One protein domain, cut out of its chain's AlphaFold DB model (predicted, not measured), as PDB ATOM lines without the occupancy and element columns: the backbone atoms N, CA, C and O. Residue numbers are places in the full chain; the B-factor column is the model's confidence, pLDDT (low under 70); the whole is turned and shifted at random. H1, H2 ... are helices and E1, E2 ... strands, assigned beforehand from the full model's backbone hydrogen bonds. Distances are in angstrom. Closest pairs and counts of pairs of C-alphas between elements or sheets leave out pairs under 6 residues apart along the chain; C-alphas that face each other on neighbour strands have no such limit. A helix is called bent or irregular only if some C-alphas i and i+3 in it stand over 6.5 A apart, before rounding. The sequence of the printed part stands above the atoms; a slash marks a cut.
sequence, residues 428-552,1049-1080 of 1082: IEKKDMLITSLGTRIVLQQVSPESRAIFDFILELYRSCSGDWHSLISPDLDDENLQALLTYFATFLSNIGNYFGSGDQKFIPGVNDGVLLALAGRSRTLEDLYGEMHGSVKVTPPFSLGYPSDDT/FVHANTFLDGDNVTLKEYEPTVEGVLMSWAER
ATOM      1  N   ILE A 428     -10.694  43.105 -36.566       71.50
ATOM      2  CA  ILE A 428      -9.239  43.326 -36.460       71.50
ATOM      3  C   ILE A 428      -8.881  44.201 -35.255       71.50
ATOM      4  O   ILE A 428      -8.023  43.825 -34.465       71.50
ATOM      5  N   GLU A 429      -9.621  45.294 -35.025       70.31
ATOM      6  CA  GLU A 429      -9.353  46.250 -33.944       70.31
ATOM      7  C   GLU A 429      -9.478  45.572 -32.567       70.31
ATOM      8  O   GLU A 429      -8.725  45.883 -31.645       70.31
ATOM      9  N   LYS A 430     -10.376  44.585 -32.413       71.50
ATOM     10  CA  LYS A 430     -10.421  43.777 -31.184       71.50
ATOM     11  C   LYS A 430      -9.213  42.855 -31.049       71.50
ATOM     12  O   LYS A 430      -8.660  42.742 -29.956       71.50
ATOM     13  N   LYS A 431      -8.872  42.124 -32.112       76.50
ATOM     14  CA  LYS A 431      -7.776  41.145 -32.081       76.50
ATOM     15  C   LYS A 431      -6.453  41.828 -31.741       76.50
ATOM     16  O   LYS A 431      -5.747  41.378 -30.844       76.50
ATOM     17  N   ASP A 432      -6.233  43.000 -32.315       73.38
ATOM     18  CA  ASP A 432      -5.102  43.872 -32.022       73.38
ATOM     19  C   ASP A 432      -5.081  44.329 -30.542       73.38
ATOM     20  O   ASP A 432      -4.034  44.326 -29.883       73.38
ATOM     21  N   MET A 433      -6.235  44.658 -29.948       72.62
ATOM     22  CA  MET A 433      -6.312  44.989 -28.513       72.62
ATOM     23  C   MET A 433      -6.034  43.783 -27.599       72.62
ATOM     24  O   MET A 433      -5.458  43.947 -26.516       72.62
ATOM     25  N   LEU A 434      -6.409  42.569 -28.011       75.19
ATOM     26  CA  LEU A 434      -6.053  41.346 -27.282       75.19
ATOM     27  C   LEU A 434      -4.542  41.092 -27.341       75.19
ATOM     28  O   LEU A 434      -3.949  40.814 -26.303       75.19
ATOM     29  N   ILE A 435      -3.900  41.289 -28.495       77.62
ATOM     30  CA  ILE A 435      -2.434  41.208 -28.637       77.62
ATOM     31  C   ILE A 435      -1.737  42.167 -27.668       77.62
ATOM     32  O   ILE A 435      -0.837  41.766 -26.930       77.62
ATOM     33  N   THR A 436      -2.224  43.408 -27.593       78.81
ATOM     34  CA  THR A 436      -1.722  44.419 -26.649       78.81
ATOM     35  C   THR A 436      -1.812  43.940 -25.197       78.81
ATOM     36  O   THR A 436      -0.909  44.141 -24.390       78.81
ATOM     37  N   SER A 437      -2.900  43.255 -24.860       81.06
ATOM     38  CA  SER A 437      -3.129  42.702 -23.526       81.06
ATOM     39  C   SER A 437      -2.151  41.564 -23.206       81.06
ATOM     40  O   SER A 437      -1.592  41.519 -22.115       81.06
ATOM     41  N   LEU A 438      -1.894  40.680 -24.171       85.62
ATOM     42  CA  LEU A 438      -0.985  39.539 -24.023       85.62
ATOM     43  C   LEU A 438       0.481  39.971 -23.872       85.62
ATOM     44  O   LEU A 438       1.192  39.440 -23.017       85.62
ATOM     45  N   GLY A 439       0.907  40.994 -24.619       89.69
ATOM     46  CA  GLY A 439       2.254  41.569 -24.524       89.69
ATOM     47  C   GLY A 439       2.619  42.099 -23.131       89.69
ATOM     48  O   GLY A 439       3.792  42.127 -22.767       89.69
ATOM     49  N   THR A 440       1.622  42.429 -22.299       92.94
ATOM     50  CA  THR A 440       1.831  42.936 -20.928       92.94
ATOM     51  C   THR A 440       2.656  41.957 -20.087       92.94
ATOM     52  O   THR A 440       3.518  42.376 -19.314       92.94
ATOM     53  N   ARG A 441       2.454  40.641 -20.249       93.38
ATOM     54  CA  ARG A 441       3.207  39.625 -19.493       93.38
ATOM     55  C   ARG A 441       4.689  39.601 -19.863       93.38
ATOM     56  O   ARG A 441       5.521  39.331 -18.989       93.38
ATOM     57  N   ILE A 442       5.024  39.891 -21.120       95.88
ATOM     58  CA  ILE A 442       6.409  40.007 -21.596       95.88
ATOM     59  C   ILE A 442       7.068  41.209 -20.915       95.88
ATOM     60  O   ILE A 442       8.078  41.040 -20.231       95.88
ATOM     61  N   VAL A 443       6.422  42.379 -20.979       96.19
ATOM     62  CA  VAL A 443       6.913  43.618 -20.353       96.19
ATOM     63  C   VAL A 443       7.120  43.442 -18.848       96.19
ATOM     64  O   VAL A 443       8.198  43.750 -18.350       96.19
ATOM     65  N   LEU A 444       6.163  42.846 -18.123       96.00
ATOM     66  CA  LEU A 444       6.304  42.566 -16.684       96.00
ATOM     67  C   LEU A 444       7.589  41.781 -16.368       96.00
ATOM     68  O   LEU A 444       8.261  42.079 -15.385       96.00
ATOM     69  N   GLN A 445       7.956  40.802 -17.202       95.12
ATOM     70  CA  GLN A 445       9.207  40.057 -17.027       95.12
ATOM     71  C   GLN A 445      10.457  40.853 -17.414       95.12
ATOM     72  O   GLN A 445      11.525  40.567 -16.874       95.12
ATOM     73  N   GLN A 446      10.345  41.818 -18.327       95.94
ATOM     74  CA  GLN A 446      11.434  42.734 -18.675       95.94
ATOM     75  C   GLN A 446      11.671  43.790 -17.584       95.94
ATOM     76  O   GLN A 446      12.805  44.237 -17.419       95.94
ATOM     77  N   VAL A 447      10.646  44.138 -16.792       94.38
ATOM     78  CA  VAL A 447      10.747  45.142 -15.717       94.38
ATOM     79  C   VAL A 447      11.501  44.618 -14.493       94.38
ATOM     80  O   VAL A 447      12.543  45.158 -14.128       94.38
ATOM     81  N   SER A 448      10.965  43.598 -13.817       93.50
ATOM     82  CA  SER A 448      11.558  43.051 -12.589       93.50
ATOM     83  C   SER A 448      11.112  41.603 -12.352       93.50
ATOM     84  O   SER A 448      10.022  41.226 -12.796       93.50
ATOM     85  N   PRO A 449      11.913  40.771 -11.659       92.00
ATOM     86  CA  PRO A 449      11.558  39.374 -11.405       92.00
ATOM     87  C   PRO A 449      10.218  39.209 -10.672       92.00
ATOM     88  O   PRO A 449       9.457  38.292 -10.972       92.00
ATOM     89  N   GLU A 450       9.902  40.116  -9.744       93.62
ATOM     90  CA  GLU A 450       8.686  40.069  -8.928       93.62
ATOM     91  C   GLU A 450       7.425  40.611  -9.626       93.62
ATOM     92  O   GLU A 450       6.314  40.389  -9.140       93.62
ATOM     93  N   SER A 451       7.557  41.319 -10.754       95.69
ATOM     94  CA  SER A 451       6.430  42.032 -11.375       95.69
ATOM     95  C   SER A 451       5.292  41.102 -11.811       95.69
ATOM     96  O   SER A 451       4.127  41.444 -11.622       95.69
ATOM     97  N   ARG A 452       5.577  39.900 -12.332       94.75
ATOM     98  CA  ARG A 452       4.503  38.949 -12.690       94.75
ATOM     99  C   ARG A 452       3.695  38.498 -11.474       94.75
ATOM    100  O   ARG A 452       2.470  38.545 -11.521       94.75
ATOM    101  N   ALA A 453       4.369  38.141 -10.383       95.81
ATOM    102  CA  ALA A 453       3.702  37.720  -9.154       95.81
ATOM    103  C   ALA A 453       2.845  38.851  -8.559       95.81
ATOM    104  O   ALA A 453       1.711  38.607  -8.153       95.81
ATOM    105  N   ILE A 454       3.333  40.100  -8.584       96.38
ATOM    106  CA  ILE A 454       2.549  41.271  -8.155       96.38
ATOM    107  C   ILE A 454       1.309  41.449  -9.041       96.38
ATOM    108  O   ILE A 454       0.210  41.637  -8.520       96.38
ATOM    109  N   PHE A 455       1.463  41.373 -10.366       96.31
ATOM    110  CA  PHE A 455       0.349  41.490 -11.307       96.31
ATOM    111  C   PHE A 455      -0.732  40.436 -11.042       96.31
ATOM    112  O   PHE A 455      -1.903  40.777 -10.857       96.31
ATOM    113  N   ASP A 456      -0.335  39.166 -10.966       95.75
ATOM    114  CA  ASP A 456      -1.261  38.060 -10.738       95.75
ATOM    115  C   ASP A 456      -1.891  38.138  -9.334       95.75
ATOM    116  O   ASP A 456      -3.078  37.845  -9.189       95.75
ATOM    117  N   PHE A 457      -1.168  38.639  -8.320       96.12
ATOM    118  CA  PHE A 457      -1.721  38.892  -6.984       96.12
ATOM    119  C   PHE A 457      -2.835  39.941  -7.017       96.12
ATOM    120  O   PHE A 457      -3.883  39.739  -6.406       96.12
ATOM    121  N   ILE A 458      -2.651  41.043  -7.753       95.69
ATOM    122  CA  ILE A 458      -3.669  42.097  -7.896       95.69
ATOM    123  C   ILE A 458      -4.937  41.533  -8.546       95.69
ATOM    124  O   ILE A 458      -6.047  41.768  -8.055       95.69
ATOM    125  N   LEU A 459      -4.782  40.781  -9.640       94.88
ATOM    126  CA  LEU A 459      -5.916  40.208 -10.364       94.88
ATOM    127  C   LEU A 459      -6.633  39.125  -9.553       94.88
ATOM    128  O   LEU A 459      -7.866  39.075  -9.545       94.88
ATOM    129  N   GLU A 460      -5.888  38.273  -8.853       95.62
ATOM    130  CA  GLU A 460      -6.469  37.248  -7.990       95.62
ATOM    131  C   GLU A 460      -7.182  37.867  -6.785       95.62
ATOM    132  O   GLU A 460      -8.278  37.435  -6.418       95.62
ATOM    133  N   LEU A 461      -6.637  38.949  -6.223       94.50
ATOM    134  CA  LEU A 461      -7.288  39.677  -5.142       94.50
ATOM    135  C   LEU A 461      -8.613  40.290  -5.615       94.50
ATOM    136  O   LEU A 461      -9.621  40.110  -4.928       94.50
ATOM    137  N   TYR A 462      -8.643  40.905  -6.808       94.38
ATOM    138  CA  TYR A 462      -9.877  41.402  -7.432       94.38
ATOM    139  C   TYR A 462     -10.934  40.298  -7.576       94.38
ATOM    140  O   TYR A 462     -12.107  40.515  -7.263       94.38
ATOM    141  N   ARG A 463     -10.540  39.094  -8.015       92.56
ATOM    142  CA  ARG A 463     -11.454  37.941  -8.116       92.56
ATOM    143  C   ARG A 463     -11.959  37.507  -6.742       92.56
ATOM    144  O   ARG A 463     -13.158  37.285  -6.584       92.56
ATOM    145  N   SER A 464     -11.075  37.446  -5.745       92.19
ATOM    146  CA  SER A 464     -11.408  37.021  -4.380       92.19
ATOM    147  C   SER A 464     -12.434  37.930  -3.688       92.19
ATOM    148  O   SER A 464     -13.199  37.459  -2.844       92.19
ATOM    149  N   CYS A 465     -12.469  39.218  -4.046       91.06
ATOM    150  CA  CYS A 465     -13.444  40.189  -3.546       91.06
ATOM    151  C   CYS A 465     -14.546  40.523  -4.563       91.06
ATOM    152  O   CYS A 465     -15.417  41.335  -4.272       91.06
ATOM    153  N   SER A 466     -14.537  39.909  -5.753       89.06
ATOM    154  CA  SER A 466     -15.472  40.213  -6.850       89.06
ATOM    155  C   SER A 466     -15.534  41.708  -7.215       89.06
ATOM    156  O   SER A 466     -16.594  42.223  -7.569       89.06
ATOM    157  N   GLY A 467     -14.404  42.411  -7.098       86.44
ATOM    158  CA  GLY A 467     -14.304  43.858  -7.308       86.44
ATOM    159  C   GLY A 467     -14.873  44.733  -6.179       86.44
ATOM    160  O   GLY A 467     -14.803  45.955  -6.284       86.44
ATOM    161  N   ASP A 468     -15.401  44.151  -5.096       90.75
ATOM    162  CA  ASP A 468     -15.823  44.885  -3.895       90.75
ATOM    163  C   ASP A 468     -14.636  45.076  -2.941       90.75
ATOM    164  O   ASP A 468     -14.442  44.325  -1.980       90.75
ATOM    165  N   TRP A 469     -13.805  46.081  -3.219       91.56
ATOM    166  CA  TRP A 469     -12.595  46.357  -2.439       91.56
ATOM    167  C   TRP A 469     -12.869  46.655  -0.959       91.56
ATOM    168  O   TRP A 469     -12.064  46.274  -0.110       91.56
ATOM    169  N   HIS A 470     -14.020  47.244  -0.616       89.19
ATOM    170  CA  HIS A 470     -14.379  47.524   0.779       89.19
ATOM    171  C   HIS A 470     -14.621  46.247   1.598       89.19
ATOM    172  O   HIS A 470     -14.490  46.270   2.823       89.19
ATOM    173  N   SER A 471     -14.890  45.110   0.947       90.38
ATOM    174  CA  SER A 471     -14.961  43.806   1.622       90.38
ATOM    175  C   SER A 471     -13.616  43.335   2.202       90.38
ATOM    176  O   SER A 471     -13.582  42.371   2.971       90.38
ATOM    177  N   LEU A 472     -12.510  44.001   1.845       88.75
ATOM    178  CA  LEU A 472     -11.172  43.730   2.370       88.75
ATOM    179  C   LEU A 472     -10.875  44.466   3.687       88.75
ATOM    180  O   LEU A 472      -9.861  44.165   4.318       88.75
ATOM    181  N   ILE A 473     -11.737  45.399   4.114       88.31
ATOM    182  CA  ILE A 473     -11.526  46.173   5.343       88.31
ATOM    183  C   ILE A 473     -11.480  45.236   6.555       88.31
ATOM    184  O   ILE A 473     -12.354  44.390   6.765       88.31
ATOM    185  N   SER A 474     -10.452  45.411   7.379       83.62
ATOM    186  CA  SER A 474     -10.203  44.629   8.589       83.62
ATOM    187  C   SER A 474      -9.522  45.505   9.652       83.62
ATOM    188  O   SER A 474      -9.130  46.628   9.342       83.62
ATOM    189  N   PRO A 475      -9.351  45.045  10.907       79.44
ATOM    190  CA  PRO A 475      -8.615  45.810  11.918       79.44
ATOM    191  C   PRO A 475      -7.191  46.205  11.496       79.44
ATOM    192  O   PRO A 475      -6.684  47.215  11.975       79.44
ATOM    193  N   ASP A 476      -6.577  45.434  10.594       74.06
ATOM    194  CA  ASP A 476      -5.229  45.670  10.070       74.06
ATOM    195  C   ASP A 476      -5.227  46.433   8.727       74.06
ATOM    196  O   ASP A 476      -4.162  46.811   8.242       74.06
ATOM    197  N   LEU A 477      -6.400  46.674   8.122       85.19
ATOM    198  CA  LEU A 477      -6.576  47.376   6.846       85.19
ATOM    199  C   LEU A 477      -7.816  48.279   6.908       85.19
ATOM    200  O   LEU A 477      -8.929  47.838   6.617       85.19
ATOM    201  N   ASP A 478      -7.620  49.531   7.313       85.69
ATOM    202  CA  ASP A 478      -8.659  50.563   7.294       85.69
ATOM    203  C   ASP A 478      -8.836  51.183   5.895       85.69
ATOM    204  O   ASP A 478      -8.157  50.816   4.939       85.69
ATOM    205  N   ASP A 479      -9.784  52.111   5.768       84.69
ATOM    206  CA  ASP A 479     -10.149  52.737   4.490       84.69
ATOM    207  C   ASP A 479      -8.993  53.553   3.871       84.69
ATOM    208  O   ASP A 479      -8.787  53.527   2.660       84.69
ATOM    209  N   GLU A 480      -8.187  54.219   4.706       83.56
ATOM    210  CA  GLU A 480      -7.024  55.000   4.262       83.56
ATOM    211  C   GLU A 480      -5.920  54.080   3.720       83.56
ATOM    212  O   GLU A 480      -5.429  54.281   2.608       83.56
ATOM    213  N   ASN A 481      -5.577  53.016   4.452       83.69
ATOM    214  CA  ASN A 481      -4.589  52.038   4.001       83.69
ATOM    215  C   ASN A 481      -5.085  51.214   2.804       83.69
ATOM    216  O   ASN A 481      -4.280  50.849   1.941       83.69
ATOM    217  N   LEU A 482      -6.389  50.920   2.728       89.00
ATOM    218  CA  LEU A 482      -6.986  50.236   1.582       89.00
ATOM    219  C   LEU A 482      -6.748  51.057   0.326       89.00
ATOM    220  O   LEU A 482      -6.226  50.534  -0.657       89.00
ATOM    221  N   GLN A 483      -7.058  52.346   0.358       87.75
ATOM    222  CA  GLN A 483      -6.823  53.152  -0.817       87.75
ATOM    223  C   GLN A 483      -5.332  53.290  -1.150       87.75
ATOM    224  O   GLN A 483      -4.975  53.195  -2.329       87.75
ATOM    225  N   ALA A 484      -4.452  53.447  -0.160       85.19
ATOM    226  CA  ALA A 484      -3.017  53.556  -0.429       85.19
ATOM    227  C   ALA A 484      -2.517  52.325  -1.195       85.19
ATOM    228  O   ALA A 484      -1.713  52.430  -2.129       85.19
ATOM    229  N   LEU A 485      -3.068  51.159  -0.854       90.38
ATOM    230  CA  LEU A 485      -2.829  49.910  -1.555       90.38
ATOM    231  C   LEU A 485      -3.446  49.878  -2.962       90.38
ATOM    232  O   LEU A 485      -2.739  49.558  -3.918       90.38
ATOM    233  N   LEU A 486      -4.726  50.230  -3.122       92.81
ATOM    234  CA  LEU A 486      -5.387  50.255  -4.436       92.81
ATOM    235  C   LEU A 486      -4.686  51.216  -5.401       92.81
ATOM    236  O   LEU A 486      -4.544  50.941  -6.590       92.81
ATOM    237  N   THR A 487      -4.189  52.323  -4.872       89.50
ATOM    238  CA  THR A 487      -3.459  53.337  -5.615       89.50
ATOM    239  C   THR A 487      -2.085  52.846  -6.053       89.50
ATOM    240  O   THR A 487      -1.686  53.065  -7.201       89.50
ATOM    241  N   TYR A 488      -1.378  52.122  -5.178       92.06
ATOM    242  CA  TYR A 488      -0.171  51.396  -5.563       92.06
ATOM    243  C   TYR A 488      -0.470  50.394  -6.687       92.06
ATOM    244  O   TYR A 488       0.244  50.387  -7.687       92.06
ATOM    245  N   PHE A 489      -1.555  49.619  -6.587       94.75
ATOM    246  CA  PHE A 489      -1.950  48.669  -7.631       94.75
ATOM    247  C   PHE A 489      -2.287  49.354  -8.960       94.75
ATOM    248  O   PHE A 489      -1.818  48.915 -10.006       94.75
ATOM    249  N   ALA A 490      -3.040  50.454  -8.945       92.69
ATOM    250  CA  ALA A 490      -3.342  51.210 -10.159       92.69
ATOM    251  C   ALA A 490      -2.074  51.814 -10.789       92.69
ATOM    252  O   ALA A 490      -1.907  51.762 -12.008       92.69
ATOM    253  N   THR A 491      -1.150  52.324  -9.968       90.69
ATOM    254  CA  THR A 491       0.153  52.832 -10.433       90.69
ATOM    255  C   THR A 491       0.994  51.713 -11.048       90.69
ATOM    256  O   THR A 491       1.532  51.890 -12.139       90.69
ATOM    257  N   PHE A 492       1.057  50.555 -10.385       94.31
ATOM    258  CA  PHE A 492       1.735  49.351 -10.864       94.31
ATOM    259  C   PHE A 492       1.199  48.911 -12.230       94.31
ATOM    260  O   PHE A 492       1.964  48.755 -13.178       94.31
ATOM    261  N   LEU A 493      -0.123  48.778 -12.352       93.62
ATOM    262  CA  LEU A 493      -0.768  48.348 -13.590       93.62
ATOM    263  C   LEU A 493      -0.566  49.354 -14.730       93.62
ATOM    264  O   LEU A 493      -0.358  48.951 -15.868       93.62
ATOM    265  N   SER A 494      -0.579  50.657 -14.438       89.31
ATOM    266  CA  SER A 494      -0.337  51.686 -15.456       89.31
ATOM    267  C   SER A 494       1.122  51.770 -15.919       89.31
ATOM    268  O   SER A 494       1.345  52.266 -17.018       89.31
ATOM    269  N   ASN A 495       2.093  51.335 -15.108       90.06
ATOM    270  CA  ASN A 495       3.513  51.272 -15.490       90.06
ATOM    271  C   ASN A 495       3.930  49.877 -15.988       90.06
ATOM    272  O   ASN A 495       5.070  49.697 -16.406       90.06
ATOM    273  N   ILE A 496       3.029  48.889 -15.913       93.69
ATOM    274  CA  ILE A 496       3.311  47.476 -16.200       93.69
ATOM    275  C   ILE A 496       4.514  46.983 -15.366       93.69
ATOM    276  O   ILE A 496       5.420  46.314 -15.853       93.69
ATOM    277  N   GLY A 497       4.545  47.347 -14.081       94.44
ATOM    278  CA  GLY A 497       5.632  46.990 -13.170       94.44
ATOM    279  C   GLY A 497       5.752  47.918 -11.958       94.44
ATOM    280  O   GLY A 497       5.094  48.953 -11.875       94.44
ATOM    281  N   ASN A 498       6.615  47.554 -11.002       93.19
ATOM    282  CA  ASN A 498       6.865  48.306  -9.757       93.19
ATOM    283  C   ASN A 498       7.991  49.357  -9.870       93.19
ATOM    284  O   ASN A 498       8.552  49.805  -8.867       93.19
ATOM    285  N   TYR A 499       8.312  49.752 -11.099       89.56
ATOM    286  CA  TYR A 499       9.276  50.791 -11.445       89.56
ATOM    287  C   TYR A 499       8.599  51.785 -12.378       89.56
ATOM    288  O   TYR A 499       7.874  51.373 -13.282       89.56
ATOM    289  N   PHE A 500       8.806  53.084 -12.163       84.00
ATOM    290  CA  PHE A 500       8.253  54.091 -13.066       84.00
ATOM    291  C   PHE A 500       8.871  53.940 -14.455       84.00
ATOM    292  O   PHE A 500      10.094  53.929 -14.562       84.00
ATOM    293  N   GLY A 501       8.046  53.898 -15.507       79.56
ATOM    294  CA  GLY A 501       8.557  53.836 -16.881       79.56
ATOM    295  C   GLY A 501       9.461  55.028 -17.215       79.56
ATOM    296  O   GLY A 501      10.472  54.885 -17.885       79.56
ATOM    297  N   SER A 502       9.158  56.213 -16.670       73.00
ATOM    298  CA  SER A 502      10.053  57.371 -16.748       73.00
ATOM    299  C   SER A 502      10.919  57.493 -15.493       73.00
ATOM    300  O   SER A 502      10.407  57.682 -14.386       73.00
ATOM    301  N   GLY A 503      12.239  57.434 -15.683       70.25
ATOM    302  CA  GLY A 503      13.243  57.605 -14.631       70.25
ATOM    303  C   GLY A 503      13.587  56.328 -13.859       70.25
ATOM    304  O   GLY A 503      14.448  56.396 -12.982       70.25
ATOM    305  N   ASP A 504      12.932  55.200 -14.163       80.12
ATOM    306  CA  ASP A 504      13.256  53.849 -13.683       80.12
ATOM    307  C   ASP A 504      13.394  53.712 -12.160       80.12
ATOM    308  O   ASP A 504      14.094  52.835 -11.658       80.12
ATOM    309  N   GLN A 505      12.729  54.572 -11.389       81.00
ATOM    310  CA  GLN A 505      12.747  54.519  -9.926       81.00
ATOM    311  C   GLN A 505      11.724  53.509  -9.412       81.00
ATOM    312  O   GLN A 505      10.576  53.495  -9.867       81.00
ATOM    313  N   LYS A 506      12.123  52.705  -8.421       83.06
ATOM    314  CA  LYS A 506      11.213  51.797  -7.720       83.06
ATOM    315  C   LYS A 506      10.198  52.597  -6.909       83.06
ATOM    316  O   LYS A 506      10.563  53.559  -6.230       83.06
ATOM    317  N   PHE A 507       8.945  52.160  -6.911       86.62
ATOM    318  CA  PHE A 507       7.935  52.634  -5.968       86.62
ATOM    319  C   PHE A 507       7.354  51.454  -5.189       86.62
ATOM    320  O   PHE A 507       7.234  50.348  -5.708       86.62
ATOM    321  N   ILE A 508       7.030  51.689  -3.916       87.94
ATOM    322  CA  ILE A 508       6.617  50.646  -2.969       87.94
ATOM    323  C   ILE A 508       5.220  50.946  -2.411       87.94
ATOM    324  O   ILE A 508       4.841  52.119  -2.328       87.94
ATOM    325  N   PRO A 509       4.448  49.922  -2.009       86.88
ATOM    326  CA  PRO A 509       3.142  50.131  -1.398       86.88
ATOM    327  C   PRO A 509       3.272  50.832  -0.038       86.88
ATOM    328  O   PRO A 509       4.093  50.449   0.799       86.88
ATOM    329  N   GLY A 510       2.416  51.830   0.198       81.62
ATOM    330  CA  GLY A 510       2.382  52.643   1.421       81.62
ATOM    331  C   GLY A 510       1.743  51.971   2.643       81.62
ATOM    332  O   GLY A 510       1.351  52.671   3.566       81.62
ATOM    333  N   VAL A 511       1.620  50.640   2.656       83.19
ATOM    334  CA  VAL A 511       0.981  49.858   3.734       83.19
ATOM    335  C   VAL A 511       1.990  48.974   4.462       83.19
ATOM    336  O   VAL A 511       3.019  48.619   3.894       83.19
ATOM    337  N   ASN A 512       1.715  48.571   5.705       80.69
ATOM    338  CA  ASN A 512       2.592  47.684   6.490       80.69
ATOM    339  C   ASN A 512       2.680  46.257   5.907       80.69
ATOM    340  O   ASN A 512       1.741  45.786   5.275       80.69
ATOM    341  N   ASP A 513       3.781  45.535   6.162       74.88
ATOM    342  CA  ASP A 513       4.004  44.173   5.617       74.88
ATOM    343  C   ASP A 513       2.910  43.179   6.039       74.88
ATOM    344  O   ASP A 513       2.500  42.322   5.259       74.88
ATOM    345  N   GLY A 514       2.383  43.341   7.259       82.25
ATOM    346  CA  GLY A 514       1.286  42.522   7.775       82.25
ATOM    347  C   GLY A 514       0.004  42.609   6.942       82.25
ATOM    348  O   GLY A 514      -0.744  41.639   6.900       82.25
ATOM    349  N   VAL A 515      -0.220  43.718   6.224       87.44
ATOM    350  CA  VAL A 515      -1.412  43.915   5.383       87.44
ATOM    351  C   VAL A 515      -1.395  42.974   4.186       87.44
ATOM    352  O   VAL A 515      -2.365  42.260   3.947       87.44
ATOM    353  N   LEU A 516      -0.287  42.936   3.442       89.00
ATOM    354  CA  LEU A 516      -0.171  42.067   2.270       89.00
ATOM    355  C   LEU A 516      -0.225  40.589   2.669       89.00
ATOM    356  O   LEU A 516      -0.887  39.808   1.993       89.00
ATOM    357  N   LEU A 517       0.391  40.224   3.800       89.69
ATOM    358  CA  LEU A 517       0.303  38.873   4.356       89.69
ATOM    359  C   LEU A 517      -1.137  38.501   4.757       89.69
ATOM    360  O   LEU A 517      -1.589  37.394   4.472       89.69
ATOM    361  N   ALA A 518      -1.873  39.417   5.393       88.69
ATOM    362  CA  ALA A 518      -3.268  39.186   5.767       88.69
ATOM    363  C   ALA A 518      -4.167  38.999   4.533       88.69
ATOM    364  O   ALA A 518      -5.025  38.114   4.519       88.69
ATOM    365  N   LEU A 519      -3.944  39.789   3.477       91.19
ATOM    366  CA  LEU A 519      -4.635  39.624   2.197       91.19
ATOM    367  C   LEU A 519      -4.256  38.307   1.508       91.19
ATOM    368  O   LEU A 519      -5.121  37.676   0.900       91.19
ATOM    369  N   ALA A 520      -3.002  37.869   1.649       91.62
ATOM    370  CA  ALA A 520      -2.525  36.612   1.088       91.62
ATOM    371  C   ALA A 520      -3.285  35.396   1.643       91.62
ATOM    372  O   ALA A 520      -3.666  34.514   0.884       91.62
ATOM    373  N   GLY A 521      -3.615  35.394   2.940       90.00
ATOM    374  CA  GLY A 521      -4.331  34.294   3.605       90.00
ATOM    375  C   GLY A 521      -5.784  34.065   3.155       90.00
ATOM    376  O   GLY A 521      -6.479  33.218   3.717       90.00
ATOM    377  N   ARG A 522      -6.288  34.818   2.168       89.44
ATOM    378  CA  ARG A 522      -7.662  34.682   1.652       89.44
ATOM    379  C   ARG A 522      -7.829  33.541   0.653       89.44
ATOM    380  O   ARG A 522      -8.940  33.031   0.504       89.44
ATOM    381  N   SER A 523      -6.767  33.150  -0.045       93.50
ATOM    382  CA  SER A 523      -6.784  32.001  -0.949       93.50
ATOM    383  C   SER A 523      -5.401  31.375  -1.039       93.50
ATOM    384  O   SER A 523      -4.388  32.045  -0.857       93.50
ATOM    385  N   ARG A 524      -5.349  30.082  -1.369       94.25
ATOM    386  CA  ARG A 524      -4.067  29.391  -1.518       94.25
ATOM    387  C   ARG A 524      -3.195  30.018  -2.611       94.25
ATOM    388  O   ARG A 524      -1.995  30.166  -2.429       94.25
ATOM    389  N   THR A 525      -3.819  30.441  -3.707       95.62
ATOM    390  CA  THR A 525      -3.145  31.129  -4.811       95.62
ATOM    391  C   THR A 525      -2.522  32.450  -4.362       95.62
ATOM    392  O   THR A 525      -1.392  32.741  -4.735       95.62
ATOM    393  N   LEU A 526      -3.216  33.233  -3.529       95.62
ATOM    394  CA  LEU A 526      -2.671  34.479  -2.987       95.62
ATOM    395  C   LEU A 526      -1.505  34.230  -2.013       95.62
ATOM    396  O   LEU A 526      -0.552  35.006  -2.023       95.62
ATOM    397  N   GLU A 527      -1.543  33.156  -1.214       95.25
ATOM    398  CA  GLU A 527      -0.411  32.741  -0.365       95.25
ATOM    399  C   GLU A 527       0.832  32.396  -1.192       95.25
ATOM    400  O   GLU A 527       1.926  32.867  -0.877       95.25
ATOM    401  N   ASP A 528       0.663  31.597  -2.249       95.75
ATOM    402  CA  ASP A 528       1.768  31.174  -3.111       95.75
ATOM    403  C   ASP A 528       2.372  32.394  -3.851       95.75
ATOM    404  O   ASP A 528       3.585  32.610  -3.795       95.75
ATOM    405  N   LEU A 529       1.528  33.275  -4.414       95.75
ATOM    406  CA  LEU A 529       1.954  34.526  -5.069       95.75
ATOM    407  C   LEU A 529       2.660  35.488  -4.105       95.75
ATOM    408  O   LEU A 529       3.670  36.101  -4.453       95.75
ATOM    409  N   TYR A 530       2.162  35.614  -2.872       94.25
ATOM    410  CA  TYR A 530       2.835  36.395  -1.835       94.25
ATOM    411  C   TYR A 530       4.217  35.812  -1.509       94.25
ATOM    412  O   TYR A 530       5.184  36.564  -1.378       94.25
ATOM    413  N   GLY A 531       4.342  34.483  -1.458       93.12
ATOM    414  CA  GLY A 531       5.620  33.785  -1.314       93.12
ATOM    415  C   GLY A 531       6.658  34.205  -2.361       93.12
ATOM    416  O   GLY A 531       7.815  34.422  -2.003       93.12
ATOM    417  N   GLU A 532       6.239  34.417  -3.608       92.75
ATOM    418  CA  GLU A 532       7.114  34.842  -4.710       92.75
ATOM    419  C   GLU A 532       7.513  36.328  -4.647       92.75
ATOM    420  O   GLU A 532       8.643  36.672  -4.994       92.75
ATOM    421  N   MET A 533       6.625  37.219  -4.184       92.56
ATOM    422  CA  MET A 533       6.862  38.674  -4.248       92.56
ATOM    423  C   MET A 533       7.281  39.345  -2.928       92.56
ATOM    424  O   MET A 533       7.877  40.426  -2.966       92.56
ATOM    425  N   HIS A 534       6.971  38.764  -1.760       87.75
ATOM    426  CA  HIS A 534       7.084  39.455  -0.462       87.75
ATOM    427  C   HIS A 534       8.501  39.961  -0.152       87.75
ATOM    428  O   HIS A 534       8.657  41.045   0.408       87.75
ATOM    429  N   GLY A 535       9.531  39.210  -0.554       82.31
ATOM    430  CA  GLY A 535      10.935  39.561  -0.333       82.31
ATOM    431  C   GLY A 535      11.439  40.736  -1.174       82.31
ATOM    432  O   GLY A 535      12.499  41.275  -0.869       82.31
ATOM    433  N   SER A 536      10.687  41.163  -2.195       85.88
ATOM    434  CA  SER A 536      11.132  42.180  -3.159       85.88
ATOM    435  C   SER A 536      10.185  43.371  -3.266       85.88
ATOM    436  O   SER A 536      10.649  44.488  -3.485       85.88
ATOM    437  N   VAL A 537       8.874  43.191  -3.070       86.31
ATOM    438  CA  VAL A 537       7.859  44.235  -3.325       86.31
ATOM    439  C   VAL A 537       8.064  45.518  -2.506       86.31
ATOM    440  O   VAL A 537       7.784  46.611  -2.995       86.31
ATOM    441  N   LYS A 538       8.607  45.411  -1.285       82.31
ATOM    442  CA  LYS A 538       8.871  46.554  -0.388       82.31
ATOM    443  C   LYS A 538      10.344  46.788  -0.062       82.31
ATOM    444  O   LYS A 538      10.679  47.807   0.540       82.31
ATOM    445  N   VAL A 539      11.223  45.868  -0.451       82.06
ATOM    446  CA  VAL A 539      12.646  45.950  -0.120       82.06
ATOM    447  C   VAL A 539      13.344  46.926  -1.063       82.06
ATOM    448  O   VAL A 539      13.179  46.876  -2.286       82.06
ATOM    449  N   THR A 540      14.113  47.831  -0.461       75.75
ATOM    450  CA  THR A 540      15.062  48.716  -1.134       75.75
ATOM    451  C   THR A 540      16.390  48.657  -0.371       75.75
ATOM    452  O   THR A 540      16.357  48.656   0.865       75.75
ATOM    453  N   PRO A 541      17.548  48.585  -1.052       72.25
ATOM    454  CA  PRO A 541      17.729  48.453  -2.505       72.25
ATOM    455  C   PRO A 541      17.163  47.139  -3.108       72.25
ATOM    456  O   PRO A 541      16.846  46.228  -2.341       72.25
ATOM    457  N   PRO A 542      17.008  47.022  -4.449       83.12
ATOM    458  CA  PRO A 542      17.405  48.002  -5.469       83.12
ATOM    459  C   PRO A 542      16.467  49.216  -5.522       83.12
ATOM    460  O   PRO A 542      15.252  49.086  -5.362       83.12
ATOM    461  N   PHE A 543      17.031  50.405  -5.754       74.00
ATOM    462  CA  PHE A 543      16.301  51.679  -5.806       74.00
ATOM    463  C   PHE A 543      15.818  52.049  -7.214       74.00
ATOM    464  O   PHE A 543      14.823  52.761  -7.354       74.00
ATOM    465  N   SER A 544      16.506  51.575  -8.252       80.75
ATOM    466  CA  SER A 544      16.167  51.841  -9.651       80.75
ATOM    467  C   SER A 544      16.554  50.680 -10.568       80.75
ATOM    468  O   SER A 544      17.229  49.737 -10.134       80.75
ATOM    469  N   LEU A 545      16.132  50.744 -11.832       85.00
ATOM    470  CA  LEU A 545      16.706  49.887 -12.863       85.00
ATOM    471  C   LEU A 545      18.076  50.414 -13.304       85.00
ATOM    472  O   LEU A 545      18.370  51.606 -13.196       85.00
ATOM    473  N   GLY A 546      18.945  49.500 -13.719       84.81
ATOM    474  CA  GLY A 546      20.320  49.790 -14.109       84.81
ATOM    475  C   GLY A 546      21.133  48.511 -14.287       84.81
ATOM    476  O   GLY A 546      20.602  47.405 -14.181       84.81
ATOM    477  N   TYR A 547      22.439  48.643 -14.530       87.81
ATOM    478  CA  TYR A 547      23.333  47.482 -14.502       87.81
ATOM    479  C   TYR A 547      23.194  46.737 -13.164       87.81
ATOM    480  O   TYR A 547      23.091  47.403 -12.132       87.81
ATOM    481  N   PRO A 548      23.179  45.392 -13.135       90.25
ATOM    482  CA  PRO A 548      23.046  44.650 -11.883       90.25
ATOM    483  C   PRO A 548      24.117  45.053 -10.857       90.25
ATOM    484  O   PRO A 548      25.317  44.930 -11.111       90.25
ATOM    485  N   SER A 549      23.687  45.545  -9.696       85.06
ATOM    486  CA  SER A 549      24.561  45.978  -8.601       85.06
ATOM    487  C   SER A 549      23.872  45.785  -7.246       85.06
ATOM    488  O   SER A 549      22.797  45.194  -7.171       85.06
ATOM    489  N   ASP A 550      24.488  46.262  -6.161       82.00
ATOM    490  CA  ASP A 550      23.833  46.261  -4.850       82.00
ATOM    491  C   ASP A 550      22.712  47.326  -4.764       82.00
ATOM    492  O   ASP A 550      21.826  47.190  -3.927       82.00
ATOM    493  N   ASP A 551      22.698  48.335  -5.651       79.00
ATOM    494  CA  ASP A 551      21.732  49.449  -5.647       79.00
ATOM    495  C   ASP A 551      20.713  49.409  -6.803       79.00
ATOM    496  O   ASP A 551      19.664  50.059  -6.736       79.00
ATOM    497  N   THR A 552      20.994  48.650  -7.864       83.50
ATOM    498  CA  THR A 552      20.229  48.627  -9.125       83.50
ATOM    499  C   THR A 552      20.027  47.210  -9.650       83.50
ATOM    500  O   THR A 552      20.846  46.326  -9.401       83.50
ATOM    501  N   PHE A1049      -3.006  55.807 -16.278       79.62
ATOM    502  CA  PHE A1049      -3.844  55.678 -17.463       79.62
ATOM    503  C   PHE A1049      -4.821  54.510 -17.323       79.62
ATOM    504  O   PHE A1049      -4.466  53.420 -16.875       79.62
ATOM    505  N   VAL A1050      -6.067  54.742 -17.737       84.12
ATOM    506  CA  VAL A1050      -7.108  53.715 -17.848       84.12
ATOM    507  C   VAL A1050      -7.353  53.436 -19.328       84.12
ATOM    508  O   VAL A1050      -7.692  54.355 -20.063       84.12
ATOM    509  N   HIS A1051      -7.173  52.200 -19.801       80.75
ATOM    510  CA  HIS A1051      -7.486  51.869 -21.202       80.75
ATOM    511  C   HIS A1051      -8.835  51.160 -21.307       80.75
ATOM    512  O   HIS A1051      -9.240  50.424 -20.405       80.75
ATOM    513  N   ALA A1052      -9.525  51.382 -22.424       82.00
ATOM    514  CA  ALA A1052     -10.743  50.661 -22.766       82.00
ATOM    515  C   ALA A1052     -10.439  49.195 -23.121       82.00
ATOM    516  O   ALA A1052      -9.324  48.861 -23.514       82.00
ATOM    517  N   ASN A1053     -11.456  48.334 -23.037       83.06
ATOM    518  CA  ASN A1053     -11.391  46.956 -23.534       83.06
ATOM    519  C   ASN A1053     -12.426  46.747 -24.642       83.06
ATOM    520  O   ASN A1053     -13.441  47.443 -24.702       83.06
ATOM    521  N   THR A1054     -12.207  45.748 -25.492       80.19
ATOM    522  CA  THR A1054     -13.157  45.326 -26.528       80.19
ATOM    523  C   THR A1054     -13.630  43.891 -26.300       80.19
ATOM    524  O   THR A1054     -12.860  43.000 -25.948       80.19
ATOM    525  N   PHE A1055     -14.918  43.645 -26.534       81.25
ATOM    526  CA  PHE A1055     -15.576  42.346 -26.353       81.25
ATOM    527  C   PHE A1055     -16.243  41.896 -27.662       81.25
ATOM    528  O   PHE A1055     -16.670  42.742 -28.443       81.25
ATOM    529  N   LEU A1056     -16.314  40.578 -27.911       73.69
ATOM    530  CA  LEU A1056     -17.040  40.013 -29.067       73.69
ATOM    531  C   LEU A1056     -18.368  39.467 -28.581       73.69
ATOM    532  O   LEU A1056     -18.399  38.762 -27.573       73.69
ATOM    533  N   ASP A1057     -19.401  39.730 -29.362       74.00
ATOM    534  CA  ASP A1057     -20.681  39.038 -29.315       74.00
ATOM    535  C   ASP A1057     -21.030  38.588 -30.744       74.00
ATOM    536  O   ASP A1057     -21.531  39.366 -31.561       74.00
ATOM    537  N   GLY A1058     -20.636  37.357 -31.092       73.88
ATOM    538  CA  GLY A1058     -20.602  36.893 -32.484       73.88
ATOM    539  C   GLY A1058     -19.604  37.702 -33.318       73.88
ATOM    540  O   GLY A1058     -18.447  37.830 -32.924       73.88
ATOM    541  N   ASP A1059     -20.064  38.279 -34.430       69.56
ATOM    542  CA  ASP A1059     -19.265  39.157 -35.305       69.56
ATOM    543  C   ASP A1059     -19.257  40.631 -34.849       69.56
ATOM    544  O   ASP A1059     -18.571  41.468 -35.439       69.56
ATOM    545  N   ASN A1060     -20.019  40.983 -33.804       69.81
ATOM    546  CA  ASN A1060     -20.095  42.355 -33.308       69.81
ATOM    547  C   ASN A1060     -19.015  42.623 -32.258       69.81
ATOM    548  O   ASN A1060     -18.882  41.883 -31.281       69.81
ATOM    549  N   VAL A1061     -18.302  43.740 -32.407       74.25
ATOM    550  CA  VAL A1061     -17.338  44.224 -31.414       74.25
ATOM    551  C   VAL A1061     -17.955  45.348 -30.582       74.25
ATOM    552  O   VAL A1061     -18.462  46.332 -31.122       74.25
ATOM    553  N   THR A1062     -17.882  45.223 -29.255       77.56
ATOM    554  CA  THR A1062     -18.309  46.262 -28.304       77.56
ATOM    555  C   THR A1062     -17.102  46.832 -27.570       77.56
ATOM    556  O   THR A1062     -16.352  46.082 -26.952       77.56
ATOM    557  N   LEU A1063     -16.936  48.155 -27.597       79.88
ATOM    558  CA  LEU A1063     -15.942  48.877 -26.801       79.88
ATOM    559  C   LEU A1063     -16.523  49.217 -25.418       79.88
ATOM    560  O   LEU A1063     -17.596  49.821 -25.331       79.88
ATOM    561  N   LYS A1064     -15.812  48.863 -24.346       83.44
ATOM    562  CA  LYS A1064     -16.136  49.230 -22.963       83.44
ATOM    563  C   LYS A1064     -15.105  50.220 -22.436       83.44
ATOM    564  O   LYS A1064     -13.927  49.897 -22.298       83.44
ATOM    565  N   GLU A1065     -15.583  51.417 -22.128       83.69
ATOM    566  CA  GLU A1065     -14.829  52.445 -21.414       83.69
ATOM    567  C   GLU A1065     -14.984  52.241 -19.901       83.69
ATOM    568  O   GLU A1065     -16.028  51.776 -19.433       83.69
ATOM    569  N   TYR A1066     -13.961  52.629 -19.145       83.06
ATOM    570  CA  TYR A1066     -13.947  52.581 -17.685       83.06
ATOM    571  C   TYR A1066     -13.851  54.000 -17.128       83.06
ATOM    572  O   TYR A1066     -13.310  54.896 -17.779       83.06
ATOM    573  N   GLU A1067     -14.400  54.216 -15.934       82.56
ATOM    574  CA  GLU A1067     -14.284  55.512 -15.266       82.56
ATOM    575  C   GLU A1067     -12.808  55.797 -14.916       82.56
ATOM    576  O   GLU A1067     -12.070  54.873 -14.572       82.56
ATOM    577  N   PRO A1068     -12.344  57.054 -14.993       79.00
ATOM    578  CA  PRO A1068     -10.963  57.438 -14.698       79.00
ATOM    579  C   PRO A1068     -10.714  57.526 -13.181       79.00
ATOM    580  O   PRO A1068     -10.375  58.588 -12.658       79.00
ATOM    581  N   THR A1069     -10.918  56.416 -12.473       85.19
ATOM    582  CA  THR A1069     -10.645  56.257 -11.036       85.19
ATOM    583  C   THR A1069      -9.679  55.096 -10.800       85.19
ATOM    584  O   THR A1069      -9.446  54.285 -11.700       85.19
ATOM    585  N   VAL A1070      -9.128  54.990  -9.586       87.81
ATOM    586  CA  VAL A1070      -8.278  53.861  -9.160       87.81
ATOM    587  C   VAL A1070      -8.977  52.524  -9.418       87.81
ATOM    588  O   VAL A1070      -8.416  51.622 -10.038       87.81
ATOM    589  N   GLU A1071     -10.241  52.420  -9.027       89.88
ATOM    590  CA  GLU A1071     -11.072  51.234  -9.218       89.88
ATOM    591  C   GLU A1071     -11.373  50.990 -10.696       89.88
ATOM    592  O   GLU A1071     -11.394  49.842 -11.130       89.88
ATOM    593  N   GLY A1072     -11.568  52.050 -11.484       89.81
ATOM    594  CA  GLY A1072     -11.757  51.944 -12.927       89.81
ATOM    595  C   GLY A1072     -10.525  51.394 -13.648       89.81
ATOM    596  O   GLY A1072     -10.675  50.535 -14.517       89.81
ATOM    597  N   VAL A1073      -9.315  51.797 -13.241       90.81
ATOM    598  CA  VAL A1073      -8.055  51.200 -13.720       90.81
ATOM    599  C   VAL A1073      -8.022  49.716 -13.367       90.81
ATOM    600  O   VAL A1073      -7.867  48.883 -14.260       90.81
ATOM    601  N   LEU A1074      -8.238  49.371 -12.097       93.19
ATOM    602  CA  LEU A1074      -8.198  47.983 -11.628       93.19
ATOM    603  C   LEU A1074      -9.227  47.096 -12.346       93.19
ATOM    604  O   LEU A1074      -8.884  46.017 -12.826       93.19
ATOM    605  N   MET A1075     -10.461  47.581 -12.492       92.12
ATOM    606  CA  MET A1075     -11.529  46.900 -13.227       92.12
ATOM    607  C   MET A1075     -11.173  46.738 -14.707       92.12
ATOM    608  O   MET A1075     -11.400  45.668 -15.272       92.12
ATOM    609  N   SER A1076     -10.567  47.757 -15.330       91.19
ATOM    610  CA  SER A1076     -10.149  47.680 -16.732       91.19
ATOM    611  C   SER A1076      -9.147  46.560 -16.979       91.19
ATOM    612  O   SER A1076      -9.267  45.848 -17.973       91.19
ATOM    613  N   TRP A1077      -8.203  46.358 -16.057       92.19
ATOM    614  CA  TRP A1077      -7.210  45.292 -16.136       92.19
ATOM    615  C   TRP A1077      -7.798  43.925 -15.785       92.19
ATOM    616  O   TRP A1077      -7.543  42.954 -16.496       92.19
ATOM    617  N   ALA A1078      -8.648  43.847 -14.759       90.62
ATOM    618  CA  ALA A1078      -9.303  42.601 -14.371       90.62
ATOM    619  C   ALA A1078     -10.197  42.025 -15.480       90.62
ATOM    620  O   ALA A1078     -10.205  40.817 -15.716       90.62
ATOM    621  N   GLU A1079     -10.914  42.883 -16.204       88.56
ATOM    622  CA  GLU A1079     -11.761  42.474 -17.325       88.56
ATOM    623  C   GLU A1079     -11.002  42.312 -18.653       88.56
ATOM    624  O   GLU A1079     -11.602  41.922 -19.655       88.56
ATOM    625  N   ARG A1080      -9.697  42.620 -18.698       84.44
ATOM    626  CA  ARG A1080      -8.876  42.520 -19.918       84.44
ATOM    627  C   ARG A1080      -8.484  41.078 -20.263       84.44
ATOM    628  O   ARG A1080      -8.067  40.822 -21.386       84.44
TER     629      ARG A1080
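What this domain is: This is residues 428 to 552 and 1049 to 1080 of the 1082 residues of the protein "Dipeptidyl peptidase III" of Purpureocillium lilacinum (UniProt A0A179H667). Crossed helices cluster round H2: H6, from the helical hairpin H5 and H6, packs on it, and H7, itself packed on H4, meets it on another side. H1 reaches out from this cluster towards one end of the domain, where the strand hairpin E1 and E2 is beside its residues 428 to 437; the unnamed stretch 538 to 552 makes the other end. You have 157 residues, mostly helix, in the order H1 H2 H3 H4 H5 H6 E1 E2 H7, compact with a radius of gyration of the C-alphas of 16.3 A, spanning 51 by 41 by 28 A.

How they stand to each other: Start at H1, residues 428 to 447: it touches H2, residues 451 to 464, at a steep tilt of 58 degrees, closest at C-alphas 444 and 451, 5.3 A. H3, residues 469 to 472, touches H4, residues 479 to 495, closest at C-alphas 470 and 479, 7.7 A. H5, residues 513 to 520, and H6, residues 524 to 537, form a hairpin; H6 touches H2, closest at C-alphas 453 and 529, 5.5 A. Past the cut, E1, residues 1053 to 1057, and E2, residues 1060 to 1064, are an antiparallel hairpin, with N 1055 and O 1062 within hydrogen-bond range at 2.9 A. H7, residues 1070 to 1078, touches H4, closest at C-alphas 490 and 1070, 5.7 A, and stands about perpendicular to H2, 82 degrees. Every O i to N i+4 pair is within hydrogen-bond range in H2, H4, H5 and H7, against 13 of 16 in H1 and 8 of 10 in H6; H3 is too short for one.

Where its parts are: Find C-alpha 428 at (-9.239, 43.326, -36.460); H1 runs 28.9 A, with a kink of 27 degrees near residue 441. H2 runs 19.8 A, H4 24.2 A and H6 19.1 A; H6 is irregular, C-alphas 532 and 535 being 7.5 A apart. H7 ends at C-alpha 1078, (-9.303, 42.601, -14.371).

The domain as a whole: Residues 553 to 1048 are cut out, with 26.4 A between C-alphas 552 and 1049. The link H4 to H5 is long; pLDDT is under 70 at residues 1059 to 1060.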